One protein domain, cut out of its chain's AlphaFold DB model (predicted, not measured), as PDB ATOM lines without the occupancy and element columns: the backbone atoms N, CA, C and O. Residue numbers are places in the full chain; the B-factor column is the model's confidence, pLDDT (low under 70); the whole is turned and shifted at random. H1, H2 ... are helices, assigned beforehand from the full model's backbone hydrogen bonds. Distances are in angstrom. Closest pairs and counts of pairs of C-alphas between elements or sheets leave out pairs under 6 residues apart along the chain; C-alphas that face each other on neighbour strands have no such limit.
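This is residues 273 to 394 of the 414 residues of an uncharacterized protein of Nocardia africana (UniProt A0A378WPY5). A long helical hairpin, H4 and H5, has the shorter H1, H2 and H3 gathered at its open end; residues 381 to 394 fold back beside H5. H1, H2, H4 and H5 make an up-and-down bundle, each running against the one before. The class is all helix: 122 printed residues, five named helices, H1 to H5 in order, only just compact, close to loose, radius of gyration of the C-alphas 16.0 A, spans 54 by 29 by 19 A.

Begin at H1, residues 273 to 283; it touches H4, residues 327 to 354, closest at C-alphas 278 and 333, 6.5 A. H2, residues 289 to 301, touches H3, residues 315 to 322, closest at C-alphas 292 and 316, 5.1 A. H5, residues 359 to 380, and H4 form a hairpin, a shallow tilt of 20 degrees.

Find C-alpha 273 at (-56.222, 27.503, -40.073); H4 runs 40.8 A, and H5 31.8 A to C-alpha 380 at (-35.645, 35.159, -28.481).

The printed part has no cut; H2 to H3 is a long link; no printed residue is under 70 in pLDDT.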
ATOM      1  N   ASN A 273     -57.564  27.801 -39.564       96.88
ATOM      2  CA  ASN A 273     -56.222  27.503 -40.073       96.88
ATOM      3  C   ASN A 273     -55.127  27.838 -39.047       96.88
ATOM      4  O   ASN A 273     -54.197  27.057 -38.856       96.88
ATOM      5  N   GLU A 274     -55.250  28.983 -38.365       97.44
ATOM      6  CA  GLU A 274     -54.327  29.374 -37.291       97.44
ATOM      7  C   GLU A 274     -54.341  28.332 -36.164       97.44
ATOM      8  O   GLU A 274     -53.282  27.943 -35.673       97.44
ATOM      9  N   LYS A 275     -55.535  27.853 -35.793       97.19
ATOM     10  CA  LYS A 275     -55.743  26.843 -34.755       97.19
ATOM     11  C   LYS A 275     -55.091  25.507 -35.121       97.19
ATOM     12  O   LYS A 275     -54.309  25.000 -34.326       97.19
ATOM     13  N   THR A 276     -55.330  24.989 -36.327       96.81
ATOM     14  CA  THR A 276     -54.709  23.738 -36.796       96.81
ATOM     15  C   THR A 276     -53.183  23.791 -36.693       96.81
ATOM     16  O   THR A 276     -52.559  22.854 -36.201       96.81
ATOM     17  N   TYR A 277     -52.573  24.908 -37.097       96.19
ATOM     18  CA  TYR A 277     -51.120  25.060 -37.067       96.19
ATOM     19  C   TYR A 277     -50.547  25.078 -35.643       96.19
ATOM     20  O   TYR A 277     -49.519  24.452 -35.379       96.19
ATOM     21  N   VAL A 278     -51.189  25.797 -34.711       96.62
ATOM     22  CA  VAL A 278     -50.721  25.837 -33.314       96.62
ATOM     23  C   VAL A 278     -51.028  24.543 -32.556       96.62
ATOM     24  O   VAL A 278     -50.262  24.167 -31.676       96.62
ATOM     25  N   GLU A 279     -52.097  23.826 -32.900       95.75
ATOM     26  CA  GLU A 279     -52.401  22.512 -32.317       95.75
ATOM     27  C   GLU A 279     -51.408  21.446 -32.797       95.75
ATOM     28  O   GLU A 279     -50.930  20.647 -31.987       95.75
ATOM     29  N   ALA A 280     -51.007  21.481 -34.072       94.75
ATOM     30  CA  ALA A 280     -49.899  20.670 -34.578       94.75
ATOM     31  C   ALA A 280     -48.602  20.962 -33.801       94.75
ATOM     32  O   ALA A 280     -47.942  20.044 -33.324       94.75
ATOM     33  N   TYR A 281     -48.300  22.242 -33.566       95.50
ATOM     34  CA  TYR A 281     -47.154  22.645 -32.751       95.50
ATOM     35  C   TYR A 281     -47.208  22.121 -31.303       95.50
ATOM     36  O   TYR A 281     -46.182  21.718 -30.756       95.50
ATOM     37  N   MET A 282     -48.380  22.150 -30.659       95.50
ATOM     38  CA  MET A 282     -48.526  21.727 -29.259       95.50
ATOM     39  C   MET A 282     -48.597  20.204 -29.084       95.50
ATOM     40  O   MET A 282     -48.297  19.712 -27.997       95.50
ATOM     41  N   SER A 283     -49.011  19.463 -30.114       92.75
ATOM     42  CA  SER A 283     -49.202  18.007 -30.037       92.75
ATOM     43  C   SER A 283     -47.910  17.204 -30.202       92.75
ATOM     44  O   SER A 283     -47.778  16.151 -29.579       92.75
ATOM     45  N   ASP A 284     -46.939  17.701 -30.972       85.31
ATOM     46  CA  ASP A 284     -45.673  17.007 -31.210       85.31
ATOM     47  C   ASP A 284     -44.506  17.658 -30.457       85.31
ATOM     48  O   ASP A 284     -43.806  18.528 -30.971       85.31
ATOM     49  N   LEU A 285     -44.256  17.207 -29.223       71.38
ATOM     50  CA  LEU A 285     -43.178  17.741 -28.384       71.38
ATOM     51  C   LEU A 285     -41.764  17.538 -28.967       71.38
ATOM     52  O   LEU A 285     -40.857  18.252 -28.536       71.38
ATOM     53  N   HIS A 286     -41.572  16.617 -29.920       70.56
ATOM     54  CA  HIS A 286     -40.258  16.240 -30.462       70.56
ATOM     55  C   HIS A 286     -40.088  16.507 -31.970       70.56
ATOM     56  O   HIS A 286     -39.012  16.244 -32.506       70.56
ATOM     57  N   GLY A 287     -41.117  17.022 -32.644       81.44
ATOM     58  CA  GLY A 287     -41.123  17.260 -34.086       81.44
ATOM     59  C   GLY A 287     -40.552  18.600 -34.540       81.44
ATOM     60  O   GLY A 287     -39.608  19.154 -33.977       81.44
ATOM     61  N   ASP A 288     -41.171  19.155 -35.581       89.44
ATOM     62  CA  ASP A 288     -40.788  20.381 -36.297       89.44
ATOM     63  C   ASP A 288     -41.046  21.691 -35.514       89.44
ATOM     64  O   ASP A 288     -41.102  22.778 -36.095       89.44
ATOM     65  N   ARG A 289     -41.166  21.632 -34.179       93.44
ATOM     66  CA  ARG A 289     -41.541  22.771 -33.320       93.44
ATOM     67  C   ARG A 289     -40.644  23.989 -33.507       93.44
ATOM     68  O   ARG A 289     -41.143  25.111 -33.617       93.44
ATOM     69  N   LYS A 290     -39.329  23.773 -33.581       94.06
ATOM     70  CA  LYS A 290     -38.375  24.854 -33.845       94.06
ATOM     71  C   LYS A 290     -38.651  25.510 -35.198       94.06
ATOM     72  O   LYS A 290     -38.742  26.729 -35.273       94.06
ATOM     73  N   GLU A 291     -38.844  24.710 -36.247       94.31
ATOM     74  CA  GLU A 291     -39.121  25.226 -37.591       94.31
ATOM     75  C   GLU A 291     -40.426  26.025 -37.638       94.31
ATOM     76  O   GLU A 291     -40.477  27.065 -38.296       94.31
ATOM     77  N   ARG A 292     -41.457  25.584 -36.907       96.06
ATOM     78  CA  ARG A 292     -42.736  26.296 -36.778       96.06
ATOM     79  C   ARG A 292     -42.592  27.646 -36.084       96.06
ATOM     80  O   ARG A 292     -43.106  28.648 -36.580       96.06
ATOM     81  N   ILE A 293     -41.868  27.708 -34.965       96.38
ATOM     82  CA  ILE A 293     -41.627  28.978 -34.260       96.38
ATOM     83  C   ILE A 293     -40.757  29.918 -35.094       96.38
ATOM     84  O   ILE A 293     -41.092  31.097 -35.214       96.38
ATOM     85  N   ASP A 294     -39.707  29.405 -35.736       95.44
ATOM     86  CA  ASP A 294     -38.848  30.193 -36.622       95.44
ATOM     87  C   ASP A 294     -39.644  30.753 -37.816       95.44
ATOM     88  O   ASP A 294     -39.473  31.914 -38.197       95.44
ATOM     89  N   ALA A 295     -40.551  29.960 -38.399       96.00
ATOM     90  CA  ALA A 295     -41.429  30.403 -39.479       96.00
ATOM     91  C   ALA A 295     -42.397  31.502 -39.010       96.00
ATOM     92  O   ALA A 295     -42.496  32.548 -39.658       96.00
ATOM     93  N   LEU A 296     -43.042  31.332 -37.849       96.81
ATOM     94  CA  LEU A 296     -43.877  32.375 -37.245       96.81
ATOM     95  C   LEU A 296     -43.078  33.659 -36.995       96.81
ATOM     96  O   LEU A 296     -43.554  34.751 -37.309       96.81
ATOM     97  N   GLN A 297     -41.856  33.548 -36.474       96.56
ATOM     98  CA  GLN A 297     -41.006  34.698 -36.180       96.56
ATOM     99  C   GLN A 297     -40.619  35.463 -37.454       96.56
ATOM    100  O   GLN A 297     -40.699  36.693 -37.469       96.56
ATOM    101  N   LYS A 298     -40.307  34.760 -38.550       95.75
ATOM    102  CA  LYS A 298     -40.065  35.379 -39.865       95.75
ATOM    103  C   LYS A 298     -41.279  36.162 -40.360       95.75
ATOM    104  O   LYS A 298     -41.141  37.332 -40.713       95.75
ATOM    105  N   VAL A 299     -42.480  35.575 -40.301       96.38
ATOM    106  CA  VAL A 299     -43.727  36.274 -40.677       96.38
ATOM    107  C   VAL A 299     -43.962  37.505 -39.792       96.38
ATOM    108  O   VAL A 299     -44.346  38.569 -40.281       96.38
ATOM    109  N   ILE A 300     -43.690  37.405 -38.487       97.06
ATOM    110  CA  ILE A 300     -43.816  38.521 -37.535       97.06
ATOM    111  C   ILE A 300     -42.840  39.661 -37.862       97.06
ATOM    112  O   ILE A 300     -43.209  40.838 -37.730       97.06
ATOM    113  N   ASN A 301     -41.625  39.327 -38.292       96.12
ATOM    114  CA  ASN A 301     -40.586  40.280 -38.674       96.12
ATOM    115  C   ASN A 301     -40.792  40.863 -40.084       96.12
ATOM    116  O   ASN A 301     -40.160  41.860 -40.422       96.12
ATOM    117  N   GLY A 302     -41.704  40.298 -40.885       94.00
ATOM    118  CA  GLY A 302     -41.876  40.668 -42.294       94.00
ATOM    119  C   GLY A 302     -40.763  40.120 -43.191       94.00
ATOM    120  O   GLY A 302     -40.500  40.665 -44.260       94.00
ATOM    121  N   GLU A 303     -40.083  39.068 -42.740       93.50
ATOM    122  CA  GLU A 303     -39.054  38.376 -43.502       93.50
ATOM    123  C   GLU A 303     -39.686  37.397 -44.497       93.50
ATOM    124  O   GLU A 303     -40.767  36.851 -44.267       93.50
ATOM    125  N   SER A 304     -38.988  37.146 -45.609       89.19
ATOM    126  CA  SER A 304     -39.429  36.130 -46.562       89.19
ATOM    127  C   SER A 304     -39.348  34.740 -45.937       89.19
ATOM    128  O   SER A 304     -38.312  34.347 -45.395       89.19
ATOM    129  N   LEU A 305     -40.426  33.970 -46.075       89.38
ATOM    130  CA  LEU A 305     -40.446  32.547 -45.741       89.38
ATOM    131  C   LEU A 305     -39.656  31.701 -46.751       89.38
ATOM    132  O   LEU A 305     -39.199  30.607 -46.421       89.38
ATOM    133  N   THR A 306     -39.433  32.224 -47.960       85.06
ATOM    134  CA  THR A 306     -38.585  31.583 -48.967       85.06
ATOM    135  C   THR A 306     -37.111  31.893 -48.704       85.06
ATOM    136  O   THR A 306     -36.730  33.033 -48.419       85.06
ATOM    137  N   LYS A 307     -36.244  30.877 -48.799       77.69
ATOM    138  CA  LYS A 307     -34.792  31.078 -48.688       77.69
ATOM    139  C   LYS A 307     -34.305  31.951 -49.848       77.69
ATOM    140  O   LYS A 307     -34.609  31.673 -51.009       77.69
ATOM    141  N   LYS A 308     -33.486  32.968 -49.549       72.38
ATOM    142  CA  LYS A 308     -32.740  33.715 -50.577       72.38
ATOM    143  C   LYS A 308     -31.880  32.716 -51.364       72.38
ATOM    144  O   LYS A 308     -30.979  32.117 -50.788       72.38
ATOM    145  N   GLY A 309     -32.198  32.508 -52.644       75.19
ATOM    146  CA  GLY A 309     -31.500  31.553 -53.519       75.19
ATOM    147  C   GLY A 309     -32.287  30.297 -53.917       75.19
ATOM    148  O   GLY A 309     -31.692  29.397 -54.495       75.19
ATOM    149  N   GLY A 310     -33.594  30.208 -53.632       77.81
ATOM    150  CA  GLY A 310     -34.448  29.136 -54.173       77.81
ATOM    151  C   GLY A 310     -34.280  27.763 -53.510       77.81
ATOM    152  O   GLY A 310     -34.690  26.755 -54.074       77.81
ATOM    153  N   GLY A 311     -33.680  27.706 -52.317       78.25
ATOM    154  CA  GLY A 311     -33.625  26.471 -51.529       78.25
ATOM    155  C   GLY A 311     -35.014  26.010 -51.058       78.25
ATOM    156  O   GLY A 311     -35.938  26.828 -51.006       78.25
ATOM    157  N   PRO A 312     -35.164  24.729 -50.665       82.31
ATOM    158  CA  PRO A 312     -36.448  24.177 -50.241       82.31
ATOM    159  C   PRO A 312     -37.033  24.963 -49.059       82.31
ATOM    160  O   PRO A 312     -36.319  25.304 -48.105       82.31
ATOM    161  N   ILE A 313     -38.331  25.262 -49.163       87.81
ATOM    162  CA  ILE A 313     -39.161  25.857 -48.109       87.81
ATOM    163  C   ILE A 313     -39.423  24.760 -47.070       87.81
ATOM    164  O   ILE A 313     -39.655  23.612 -47.445       87.81
ATOM    165  N   SER A 314     -39.340  25.072 -45.774       91.50
ATOM    166  CA  SER A 314     -39.711  24.094 -44.742       91.50
ATOM    167  C   SER A 314     -41.217  23.828 -44.782       91.50
ATOM    168  O   SER A 314     -41.991  24.733 -45.094       91.50
ATOM    169  N   ASN A 315     -41.646  22.620 -44.408       92.00
ATOM    170  CA  ASN A 315     -43.073  22.270 -44.360       92.00
ATOM    171  C   ASN A 315     -43.858  23.275 -43.502       92.00
ATOM    172  O   ASN A 315     -44.873  23.810 -43.938       92.00
ATOM    173  N   ALA A 316     -43.302  23.651 -42.348       93.19
ATOM    174  CA  ALA A 316     -43.873  24.654 -41.457       93.19
ATOM    175  C   ALA A 316     -44.036  26.049 -42.092       93.19
ATOM    176  O   ALA A 316     -44.961  26.780 -41.739       93.19
ATOM    177  N   ALA A 317     -43.141  26.453 -42.997       93.00
ATOM    178  CA  ALA A 317     -43.257  27.720 -43.714       93.00
ATOM    179  C   ALA A 317     -44.273  27.626 -44.860       93.00
ATOM    180  O   ALA A 317     -45.027  28.574 -45.077       93.00
ATOM    181  N   GLN A 318     -44.323  26.485 -45.553       93.38
ATOM    182  CA  GLN A 318     -45.306  26.225 -46.601       93.38
ATOM    183  C   GLN A 318     -46.732  26.229 -46.034       93.38
ATOM    184  O   GLN A 318     -47.590  26.926 -46.565       93.38
ATOM    185  N   GLU A 319     -46.959  25.574 -44.892       94.00
ATOM    186  CA  GLU A 319     -48.256  25.572 -44.206       94.00
ATOM    187  C   GLU A 319     -48.753  26.989 -43.862       94.00
ATOM    188  O   GLU A 319     -49.936  27.278 -44.024       94.00
ATOM    189  N   LEU A 320     -47.869  27.900 -43.421       94.56
ATOM    190  CA  LEU A 320     -48.249  29.294 -43.141       94.56
ATOM    191  C   LEU A 320     -48.650  30.056 -44.413       94.56
ATOM    192  O   LEU A 320     -49.579  30.867 -44.368       94.56
ATOM    193  N   ILE A 321     -47.946  29.809 -45.524       93.25
ATOM    194  CA  ILE A 321     -48.237  30.409 -46.833       93.25
ATOM    195  C   ILE A 321     -49.595  29.917 -47.336       93.25
ATOM    196  O   ILE A 321     -50.451  30.737 -47.662       93.25
ATOM    197  N   ASP A 322     -49.806  28.600 -47.337       94.88
ATOM    198  CA  ASP A 322     -51.032  27.964 -47.826       94.88
ATOM    199  C   ASP A 322     -52.250  28.376 -46.989       94.88
ATOM    200  O   ASP A 322     -53.338  28.612 -47.515       94.88
ATOM    201  N   ALA A 323     -52.058  28.542 -45.679       94.62
ATOM    202  CA  ALA A 323     -53.082  29.027 -44.762       94.62
ATOM    203  C   ALA A 323     -53.383  30.533 -44.893       94.62
ATOM    204  O   ALA A 323     -54.326  31.012 -44.254       94.62
ATOM    205  N   GLY A 324     -52.595  31.288 -45.669       95.50
ATOM    206  CA  GLY A 324     -52.730  32.738 -45.812       95.50
ATOM    207  C   GLY A 324     -52.454  33.506 -44.512       95.50
ATOM    208  O   GLY A 324     -53.048  34.561 -44.275       95.50
ATOM    209  N   ILE A 325     -51.592  32.978 -43.635       96.38
ATOM    210  CA  ILE A 325     -51.352  33.554 -42.309       96.38
ATOM    211  C   ILE A 325     -50.439  34.778 -42.426       96.38
ATOM    212  O   ILE A 325     -49.232  34.689 -42.640       96.38
ATOM    213  N   GLY A 326     -51.037  35.956 -42.244       96.06
ATOM    214  CA  GLY A 326     -50.317  37.225 -42.199       96.06
ATOM    215  C   GLY A 326     -49.668  37.525 -40.842       96.06
ATOM    216  O   GLY A 326     -49.837  36.817 -39.848       96.06
ATOM    217  N   ARG A 327     -48.982  38.671 -40.769       97.25
ATOM    218  CA  ARG A 327     -48.266  39.157 -39.574       97.25
ATOM    219  C   ARG A 327     -49.119  39.184 -38.303       97.25
ATOM    220  O   ARG A 327     -48.649  38.793 -37.236       97.25
ATOM    221  N   THR A 328     -50.354  39.676 -38.398       97.19
ATOM    222  CA  THR A 328     -51.278  39.751 -37.254       97.19
ATOM    223  C   THR A 328     -51.679  38.358 -36.772       97.19
ATOM    224  O   THR A 328     -51.655  38.111 -35.568       97.19
ATOM    225  N   GLY A 329     -51.965  37.439 -37.700       97.62
ATOM    226  CA  GLY A 329     -52.273  36.045 -37.384       97.62
ATOM    227  C   GLY A 329     -51.112  35.350 -36.683       97.62
ATOM    228  O   GLY A 329     -51.280  34.830 -35.585       97.62
ATOM    229  N   ALA A 330     -49.897  35.485 -37.220       97.69
ATOM    230  CA  ALA A 330     -48.698  34.913 -36.610       97.69
ATOM    231  C   ALA A 330     -48.430  35.441 -35.183       97.69
ATOM    232  O   ALA A 330     -48.079  34.670 -34.289       97.69
ATOM    233  N   LYS A 331     -48.649  36.743 -34.921       97.38
ATOM    234  CA  LYS A 331     -48.545  37.306 -33.558       97.38
ATOM    235  C   LYS A 331     -49.567  36.690 -32.601       97.38
ATOM    236  O   LYS A 331     -49.194  36.351 -31.478       97.38
ATOM    237  N   ARG A 332     -50.822  36.537 -33.038       97.69
ATOM    238  CA  ARG A 332     -51.883  35.883 -32.253       97.69
ATOM    239  C   ARG A 332     -51.534  34.431 -31.959       97.69
ATOM    240  O   ARG A 332     -51.591  34.028 -30.806       97.69
ATOM    241  N   MET A 333     -51.088  33.681 -32.962       98.00
ATOM    242  CA  MET A 333     -50.652  32.292 -32.803       98.00
ATOM    243  C   MET A 333     -49.513  32.163 -31.792       98.00
ATOM    244  O   MET A 333     -49.592  31.345 -30.882       98.00
ATOM    245  N   ARG A 334     -48.490  33.024 -31.875       97.19
ATOM    246  CA  ARG A 334     -47.385  33.038 -30.903       97.19
ATOM    247  C   ARG A 334     -47.868  33.345 -29.483       97.19
ATOM    248  O   ARG A 334     -47.436  32.699 -28.532       97.19
ATOM    249  N   GLN A 335     -48.767  34.318 -29.327       97.19
ATOM    250  CA  GLN A 335     -49.368  34.629 -28.027       97.19
ATOM    251  C   GLN A 335     -50.207  33.456 -27.501       97.19
ATOM    252  O   GLN A 335     -50.125  33.130 -26.319       97.19
ATOM    253  N   TRP A 336     -50.973  32.798 -28.372       97.69
ATOM    254  CA  TRP A 336     -51.762  31.620 -28.033       97.69
ATOM    255  C   TRP A 336     -50.877  30.463 -27.558       97.69
ATOM    256  O   TRP A 336     -51.158  29.906 -26.505       97.69
ATOM    257  N   ILE A 337     -49.766  30.176 -28.245       97.19
ATOM    258  CA  ILE A 337     -48.794  29.147 -27.835       97.19
ATOM    259  C   ILE A 337     -48.278  29.423 -26.415       97.19
ATOM    260  O   ILE A 337     -48.272  28.533 -25.566       97.19
ATOM    261  N   GLY A 338     -47.898  30.672 -26.122       97.12
ATOM    262  CA  GLY A 338     -47.465  31.062 -24.777       97.12
ATOM    263  C   GLY A 338     -48.560  30.882 -23.715       97.12
ATOM    264  O   GLY A 338     -48.276  30.429 -22.606       97.12
ATOM    265  N   ASN A 339     -49.812  31.200 -24.056       97.62
ATOM    266  CA  ASN A 339     -50.962  30.990 -23.174       97.62
ATOM    267  C   ASN A 339     -51.243  29.500 -22.932       97.62
ATOM    268  O   ASN A 339     -51.560  29.115 -21.805       97.62
ATOM    269  N   GLU A 340     -51.115  28.663 -23.963       97.44
ATOM    270  CA  GLU A 340     -51.356  27.224 -23.857       97.44
ATOM    271  C   GLU A 340     -50.256  26.541 -23.034       97.44
ATOM    272  O   GLU A 340     -50.572  25.751 -22.148       97.44
ATOM    273  N   HIS A 341     -48.982  26.922 -23.202       97.38
ATOM    274  CA  HIS A 341     -47.910  26.483 -22.299       97.38
ATOM    275  C   HIS A 341     -48.217  26.832 -20.837       97.38
ATOM    276  O   HIS A 341     -48.138  25.959 -19.976       97.38
ATOM    277  N   ALA A 342     -48.619  28.075 -20.546       98.06
ATOM    278  CA  ALA A 342     -48.956  28.493 -19.184       98.06
ATOM    279  C   ALA A 342     -50.127  27.692 -18.592       98.06
ATOM    280  O   ALA A 342     -50.084  27.301 -17.428       98.06
ATOM    281  N   LYS A 343     -51.158  27.417 -19.397       97.62
ATOM    282  CA  LYS A 343     -52.308  26.587 -19.014       97.62
ATOM    283  C   LYS A 343     -51.902  25.141 -18.723       97.62
ATOM    284  O   LYS A 343     -52.305  24.609 -17.693       97.62
ATOM    285  N   LEU A 344     -51.113  24.516 -19.596       97.12
ATOM    286  CA  LEU A 344     -50.658  23.135 -19.415       97.12
ATOM    287  C   LEU A 344     -49.724  23.000 -18.208       97.12
ATOM    288  O   LEU A 344     -49.880  22.070 -17.422       97.12
ATOM    289  N   ILE A 345     -48.793  23.943 -18.026       97.88
ATOM    290  CA  ILE A 345     -47.897  23.988 -16.863       97.88
ATOM    291  C   ILE A 345     -48.706  24.115 -15.571       97.88
ATOM    292  O   ILE A 345     -48.455  23.373 -14.624       97.88
ATOM    293  N   ASP A 346     -49.685  25.018 -15.520       98.12
ATOM    294  CA  ASP A 346     -50.513  25.210 -14.330       98.12
ATOM    295  C   ASP A 346     -51.372  23.977 -14.023       98.12
ATOM    296  O   ASP A 346     -51.354  23.486 -12.895       98.12
ATOM    297  N   ALA A 347     -52.042  23.409 -15.030       97.94
ATOM    298  CA  ALA A 347     -52.822  22.183 -14.872       97.94
ATOM    299  C   ALA A 347     -51.952  21.022 -14.367       97.94
ATOM    300  O   ALA A 347     -52.322  20.338 -13.411       97.94
ATOM    301  N   LYS A 348     -50.759  20.839 -14.948       97.94
ATOM    302  CA  LYS A 348     -49.856  19.756 -14.551       97.94
ATOM    303  C   LYS A 348     -49.210  19.985 -13.189       97.94
ATOM    304  O   LYS A 348     -48.948  19.030 -12.462       97.94
ATOM    305  N   THR A 349     -49.005  21.245 -12.812       98.25
ATOM    306  CA  THR A 349     -48.588  21.606 -11.454       98.25
ATOM    307  C   THR A 349     -49.673  21.222 -10.452       98.25
ATOM    308  O   THR A 349     -49.357  20.586  -9.453       98.25
ATOM    309  N   HIS A 350     -50.950  21.508 -10.727       97.44
ATOM    310  CA  HIS A 350     -52.054  21.097  -9.854       97.44
ATOM    311  C   HIS A 350     -52.176  19.572  -9.729       97.44
ATOM    312  O   HIS A 350     -52.348  19.073  -8.620       97.44
ATOM    313  N   GLU A 351     -52.036  18.829 -10.829       97.38
ATOM    314  CA  GLU A 351     -52.033  17.358 -10.809       97.38
ATOM    315  C   GLU A 351     -50.894  16.805  -9.935       97.38
ATOM    316  O   GLU A 351     -51.114  15.960  -9.066       97.38
ATOM    317  N   MET A 352     -49.686  17.352 -10.094       97.38
ATOM    318  CA  MET A 352     -48.530  17.003  -9.269       97.38
ATOM    319  C   MET A 352     -48.747  17.335  -7.787       97.38
ATOM    320  O   MET A 352     -48.411  16.524  -6.933       97.38
ATOM    321  N   LEU A 353     -49.303  18.505  -7.460       96.62
ATOM    322  CA  LEU A 353     -49.576  18.886  -6.068       96.62
ATOM    323  C   LEU A 353     -50.702  18.048  -5.442       96.62
ATOM    324  O   LEU A 353     -50.708  17.860  -4.226       96.62
ATOM    325  N   GLY A 354     -51.626  17.526  -6.254       96.56
ATOM    326  CA  GLY A 354     -52.667  16.595  -5.819       96.56
ATOM    327  C   GLY A 354     -52.123  15.221  -5.415       96.56
ATOM    328  O   GLY A 354     -52.674  14.590  -4.512       96.56
ATOM    329  N   ASP A 355     -51.020  14.784  -6.028       97.00
ATOM    330  CA  ASP A 355     -50.301  13.564  -5.658       97.00
ATOM    331  C   ASP A 355     -48.781  13.726  -5.810       97.00
ATOM    332  O   ASP A 355     -48.178  13.386  -6.832       97.00
ATOM    333  N   LEU A 356     -48.151  14.208  -4.736       96.19
ATOM    334  CA  LEU A 356     -46.698  14.371  -4.649       96.19
ATOM    335  C   LEU A 356     -45.943  13.033  -4.607       96.19
ATOM    336  O   LEU A 356     -44.737  12.997  -4.860       96.19
ATOM    337  N   THR A 357     -46.623  11.930  -4.284       96.19
ATOM    338  CA  THR A 357     -45.992  10.605  -4.213       96.19
ATOM    339  C   THR A 357     -45.810   9.978  -5.592       96.19
ATOM    340  O   THR A 357     -44.981   9.079  -5.747       96.19
ATOM    341  N   ASN A 358     -46.491  10.502  -6.615       95.38
ATOM    342  CA  ASN A 358     -46.272  10.114  -7.997       95.38
ATOM    343  C   ASN A 358     -45.118  10.912  -8.629       95.38
ATOM    344  O   ASN A 358     -45.266  12.044  -9.096       95.38
ATOM    345  N   GLY A 359     -43.943  10.282  -8.688       92.56
ATOM    346  CA  GLY A 359     -42.745  10.872  -9.287       92.56
ATOM    347  C   GLY A 359     -42.836  11.109 -10.798       92.56
ATOM    348  O   GLY A 359     -42.001  11.834 -11.338       92.56
ATOM    349  N   ASP A 360     -43.826  10.553 -11.498       94.00
ATOM    350  CA  ASP A 360     -44.017  10.841 -12.919       94.00
ATOM    351  C   ASP A 360     -44.684  12.203 -13.151       94.00
ATOM    352  O   ASP A 360     -44.301  12.895 -14.095       94.00
ATOM    353  N   HIS A 361     -45.540  12.683 -12.238       94.75
ATOM    354  CA  HIS A 361     -46.171  14.002 -12.375       94.75
ATOM    355  C   HIS A 361     -45.138  15.137 -12.456       94.75
ATOM    356  O   HIS A 361     -45.215  15.998 -13.334       94.75
ATOM    357  N   ILE A 362     -44.113  15.123 -11.593       93.50
ATOM    358  CA  ILE A 362     -43.058  16.150 -11.623       93.50
ATOM    359  C   ILE A 362     -42.181  16.040 -12.879       93.50
ATOM    360  O   ILE A 362     -41.647  17.040 -13.360       93.50
ATOM    361  N   ARG A 363     -42.016  14.834 -13.432       92.56
ATOM    362  CA  ARG A 363     -41.242  14.608 -14.662       92.56
ATOM    363  C   ARG A 363     -41.994  15.108 -15.887       92.56
ATOM    364  O   ARG A 363     -41.379  15.698 -16.769       92.56
ATOM    365  N   GLU A 364     -43.301  14.904 -15.925       93.62
ATOM    366  CA  GLU A 364     -44.170  15.434 -16.973       93.62
ATOM    367  C   GLU A 364     -44.263  16.959 -16.896       93.62
ATOM    368  O   GLU A 364     -44.105  17.626 -17.918       93.62
ATOM    369  N   LEU A 365     -44.388  17.523 -15.688       95.44
ATOM    370  CA  LEU A 365     -44.309  18.969 -15.479       95.44
ATOM    371  C   LEU A 365     -42.986  19.541 -16.005       95.44
ATOM    372  O   LEU A 365     -42.994  20.535 -16.727       95.44
ATOM    373  N   ARG A 366     -41.846  18.902 -15.704       94.19
ATOM    374  CA  ARG A 366     -40.555  19.332 -16.258       94.19
ATOM    375  C   ARG A 366     -40.536  19.332 -17.776       94.19
ATOM    376  O   ARG A 366     -40.014  20.279 -18.337       94.19
ATOM    377  N   ASN A 367     -41.059  18.291 -18.420       92.88
ATOM    378  CA  ASN A 367     -41.082  18.223 -19.881       92.88
ATOM    379  C   ASN A 367     -41.883  19.369 -20.491       92.88
ATOM    380  O   ASN A 367     -41.469  19.935 -21.494       92.88
ATOM    381  N   LEU A 368     -43.012  19.728 -19.877       95.00
ATOM    382  CA  LEU A 368     -43.813  20.866 -20.321       95.00
ATOM    383  C   LEU A 368     -43.083  22.198 -20.117       95.00
ATOM    384  O   LEU A 368     -43.156  23.068 -20.983       95.00
ATOM    385  N   ILE A 369     -42.373  22.357 -18.996       95.75
ATOM    386  CA  ILE A 369     -41.572  23.556 -18.722       95.75
ATOM    387  C   ILE A 369     -40.384  23.645 -19.685       95.75
ATOM    388  O   ILE A 369     -40.152  24.708 -20.241       95.75
ATOM    389  N   ASP A 370     -39.667  22.546 -19.914       94.06
ATOM    390  CA  ASP A 370     -38.547  22.466 -20.858       94.06
ATOM    391  C   ASP A 370     -39.008  22.806 -22.282       94.06
ATOM    392  O   ASP A 370     -38.462  23.695 -22.929       94.06
ATOM    393  N   ALA A 371     -40.137  22.231 -22.703       93.62
ATOM    394  CA  ALA A 371     -40.787  22.573 -23.958       93.62
ATOM    395  C   ALA A 371     -41.152  24.060 -24.069       93.62
ATOM    396  O   ALA A 371     -41.080  24.596 -25.171       93.62
ATOM    397  N   ALA A 372     -41.574  24.714 -22.983       95.88
ATOM    398  CA  ALA A 372     -41.877  26.146 -22.970       95.88
ATOM    399  C   ALA A 372     -40.608  27.017 -22.969       95.88
ATOM    400  O   ALA A 372     -40.592  28.074 -23.596       95.88
ATOM    401  N   VAL A 373     -39.548  26.566 -22.292       95.50
ATOM    402  CA  VAL A 373     -38.221  27.199 -22.289       95.50
ATOM    403  C   VAL A 373     -37.620  27.189 -23.690       95.50
ATOM    404  O   VAL A 373     -37.142  28.220 -24.156       95.50
ATOM    405  N   ASP A 374     -37.708  26.064 -24.397       94.38
ATOM    406  CA  ASP A 374     -37.282  25.964 -25.792       94.38
ATOM    407  C   ASP A 374     -38.046  26.940 -26.693       94.38
ATOM    408  O   ASP A 374     -37.435  27.649 -27.495       94.38
ATOM    409  N   THR A 375     -39.367  27.051 -26.515       95.69
ATOM    410  CA  THR A 375     -40.183  28.049 -27.220       95.69
ATOM    411  C   THR A 375     -39.675  29.467 -26.980       95.69
ATOM    412  O   THR A 375     -39.528  30.228 -27.935       95.69
ATOM    413  N   ASP A 376     -39.407  29.832 -25.724       96.44
ATOM    414  CA  ASP A 376     -38.899  31.156 -25.356       96.44
ATOM    415  C   ASP A 376     -37.526  31.429 -25.988       96.44
ATOM    416  O   ASP A 376     -37.327  32.477 -26.605       96.44
ATOM    417  N   HIS A 377     -36.619  30.451 -25.942       94.69
ATOM    418  CA  HIS A 377     -35.308  30.522 -26.583       94.69
ATOM    419  C   HIS A 377     -35.406  30.739 -28.098       94.69
ATOM    420  O   HIS A 377     -34.766  31.651 -28.628       94.69
ATOM    421  N   TRP A 378     -36.237  29.961 -28.798       94.69
ATOM    422  CA  TRP A 378     -36.427  30.112 -30.244       94.69
ATOM    423  C   TRP A 378     -37.039  31.471 -30.595       94.69
ATOM    424  O   TRP A 378     -36.557  32.145 -31.503       94.69
ATOM    425  N   VAL A 379     -38.035  31.933 -29.829       94.75
ATOM    426  CA  VAL A 379     -38.629  33.270 -30.011       94.75
ATOM    427  C   VAL A 379     -37.601  34.382 -29.766       94.75
ATOM    428  O   VAL A 379     -37.613  35.391 -30.474       94.75
ATOM    429  N   ALA A 380     -36.709  34.209 -28.792       93.88
ATOM    430  CA  ALA A 380     -35.645  35.159 -28.481       93.88
ATOM    431  C   ALA A 380     -34.452  35.086 -29.455       93.88
ATOM    432  O   ALA A 380     -33.582  35.958 -29.414       93.88
ATOM    433  N   GLY A 381     -34.383  34.066 -30.318       91.62
ATOM    434  CA  GLY A 381     -33.224  33.809 -31.175       91.62
ATOM    435  C   GLY A 381     -31.974  33.382 -30.395       91.62
ATOM    436  O   GLY A 381     -30.856  33.529 -30.887       91.62
ATOM    437  N   VAL A 382     -32.149  32.877 -29.172       89.94
ATOM    438  CA  VAL A 382     -31.070  32.405 -28.300       89.94
ATOM    439  C   VAL A 382     -31.055  30.879 -28.329       89.94
ATOM    440  O   VAL A 382     -32.095  30.235 -28.396       89.94
ATOM    441  N   SER A 383     -29.870  30.271 -28.301       85.75
ATOM    442  CA  SER A 383     -29.763  28.816 -28.141       85.75
ATOM    443  C   SER A 383     -29.786  28.445 -26.662       85.75
ATOM    444  O   SER A 383     -29.101  29.074 -25.852       85.75
ATOM    445  N   GLY A 384     -30.542  27.402 -26.317       78.88
ATOM    446  CA  GLY A 384     -30.490  26.810 -24.986       78.88
ATOM    447  C   GLY A 384     -29.081  26.315 -24.655       78.88
ATOM    448  O   GLY A 384     -28.359  25.792 -25.504       78.88
ATOM    449  N   THR A 385     -28.689  26.490 -23.404       80.12
ATOM    450  CA  THR A 385     -27.501  25.899 -22.797       80.12
ATOM    451  C   THR A 385     -27.937  24.847 -21.771       80.12
ATOM    452  O   THR A 385     -29.058  24.890 -21.257       80.12
ATOM    453  N   PRO A 386     -27.062  23.905 -21.387       75.69
ATOM    454  CA  PRO A 386     -27.380  22.946 -20.325       75.69
ATOM    455  C   PRO A 386     -27.716  23.599 -18.972       75.69
ATOM    456  O   PRO A 386     -28.308  22.967 -18.104       75.69
ATOM    457  N   TRP A 387     -27.323  24.862 -18.782       75.94
ATOM    458  CA  TRP A 387     -27.463  25.590 -17.522       75.94
ATOM    459  C   TRP A 387     -28.754  26.416 -17.443       75.94
ATOM    460  O   TRP A 387     -29.235  26.685 -16.343       75.94
ATOM    461  N   ASN A 388     -29.364  26.764 -18.581       72.12
ATOM    462  CA  ASN A 388     -30.610  27.544 -18.656       72.12
ATOM    463  C   ASN A 388     -31.837  26.712 -19.084       72.12
ATOM    464  O   ASN A 388     -32.908  27.266 -19.313       72.12
ATOM    465  N   SER A 389     -31.686  25.389 -19.185       73.38
ATOM    466  CA  SER A 389     -32.767  24.441 -19.475       73.38
ATOM    467  C   SER A 389     -33.133  23.636 -18.232       73.38
ATOM    468  O   SER A 389     -32.302  23.354 -17.359       73.38
ATOM    469  N   VAL A 390     -34.406  23.285 -18.089       80.06
ATOM    470  CA  VAL A 390     -34.827  22.360 -17.034       80.06
ATOM    471  C   VAL A 390     -34.428  20.957 -17.478       80.06
ATOM    472  O   VAL A 390     -34.565  20.620 -18.641       80.06
ATOM    473  N   THR A 391     -33.909  20.115 -16.577       77.50
ATOM    474  CA  THR A 391     -33.464  18.774 -16.985       77.50
ATOM    475  C   THR A 391     -34.622  18.008 -17.647       77.50
ATOM    476  O   THR A 391     -35.624  17.762 -16.963       77.50
ATOM    477  N   PRO A 392     -34.506  17.568 -18.911       70.31
ATOM    478  CA  PRO A 392     -35.586  16.851 -19.580       70.31
ATOM    479  C   PRO A 392     -35.893  15.523 -18.871       70.31
ATOM    480  O   PRO A 392     -35.156  15.058 -17.987       70.31
ATOM    481  N   ARG A 393     -37.025  14.889 -19.185       75.75
ATOM    482  CA  ARG A 393     -37.362  13.554 -18.666       75.75
ATOM    483  C   ARG A 393     -36.288  12.556 -19.094       75.75
ATOM    484  O   ARG A 393     -36.131  12.256 -20.269       75.75
ATOM    485  N   GLY A 394     -35.581  12.007 -18.107       72.25
ATOM    486  CA  GLY A 394     -34.720  10.844 -18.321       72.25
ATOM    487  C   GLY A 394     -35.546   9.603 -18.664       72.25
ATOM    488  O   GLY A 394     -36.742   9.560 -18.378       72.25
TER     489      GLY A 394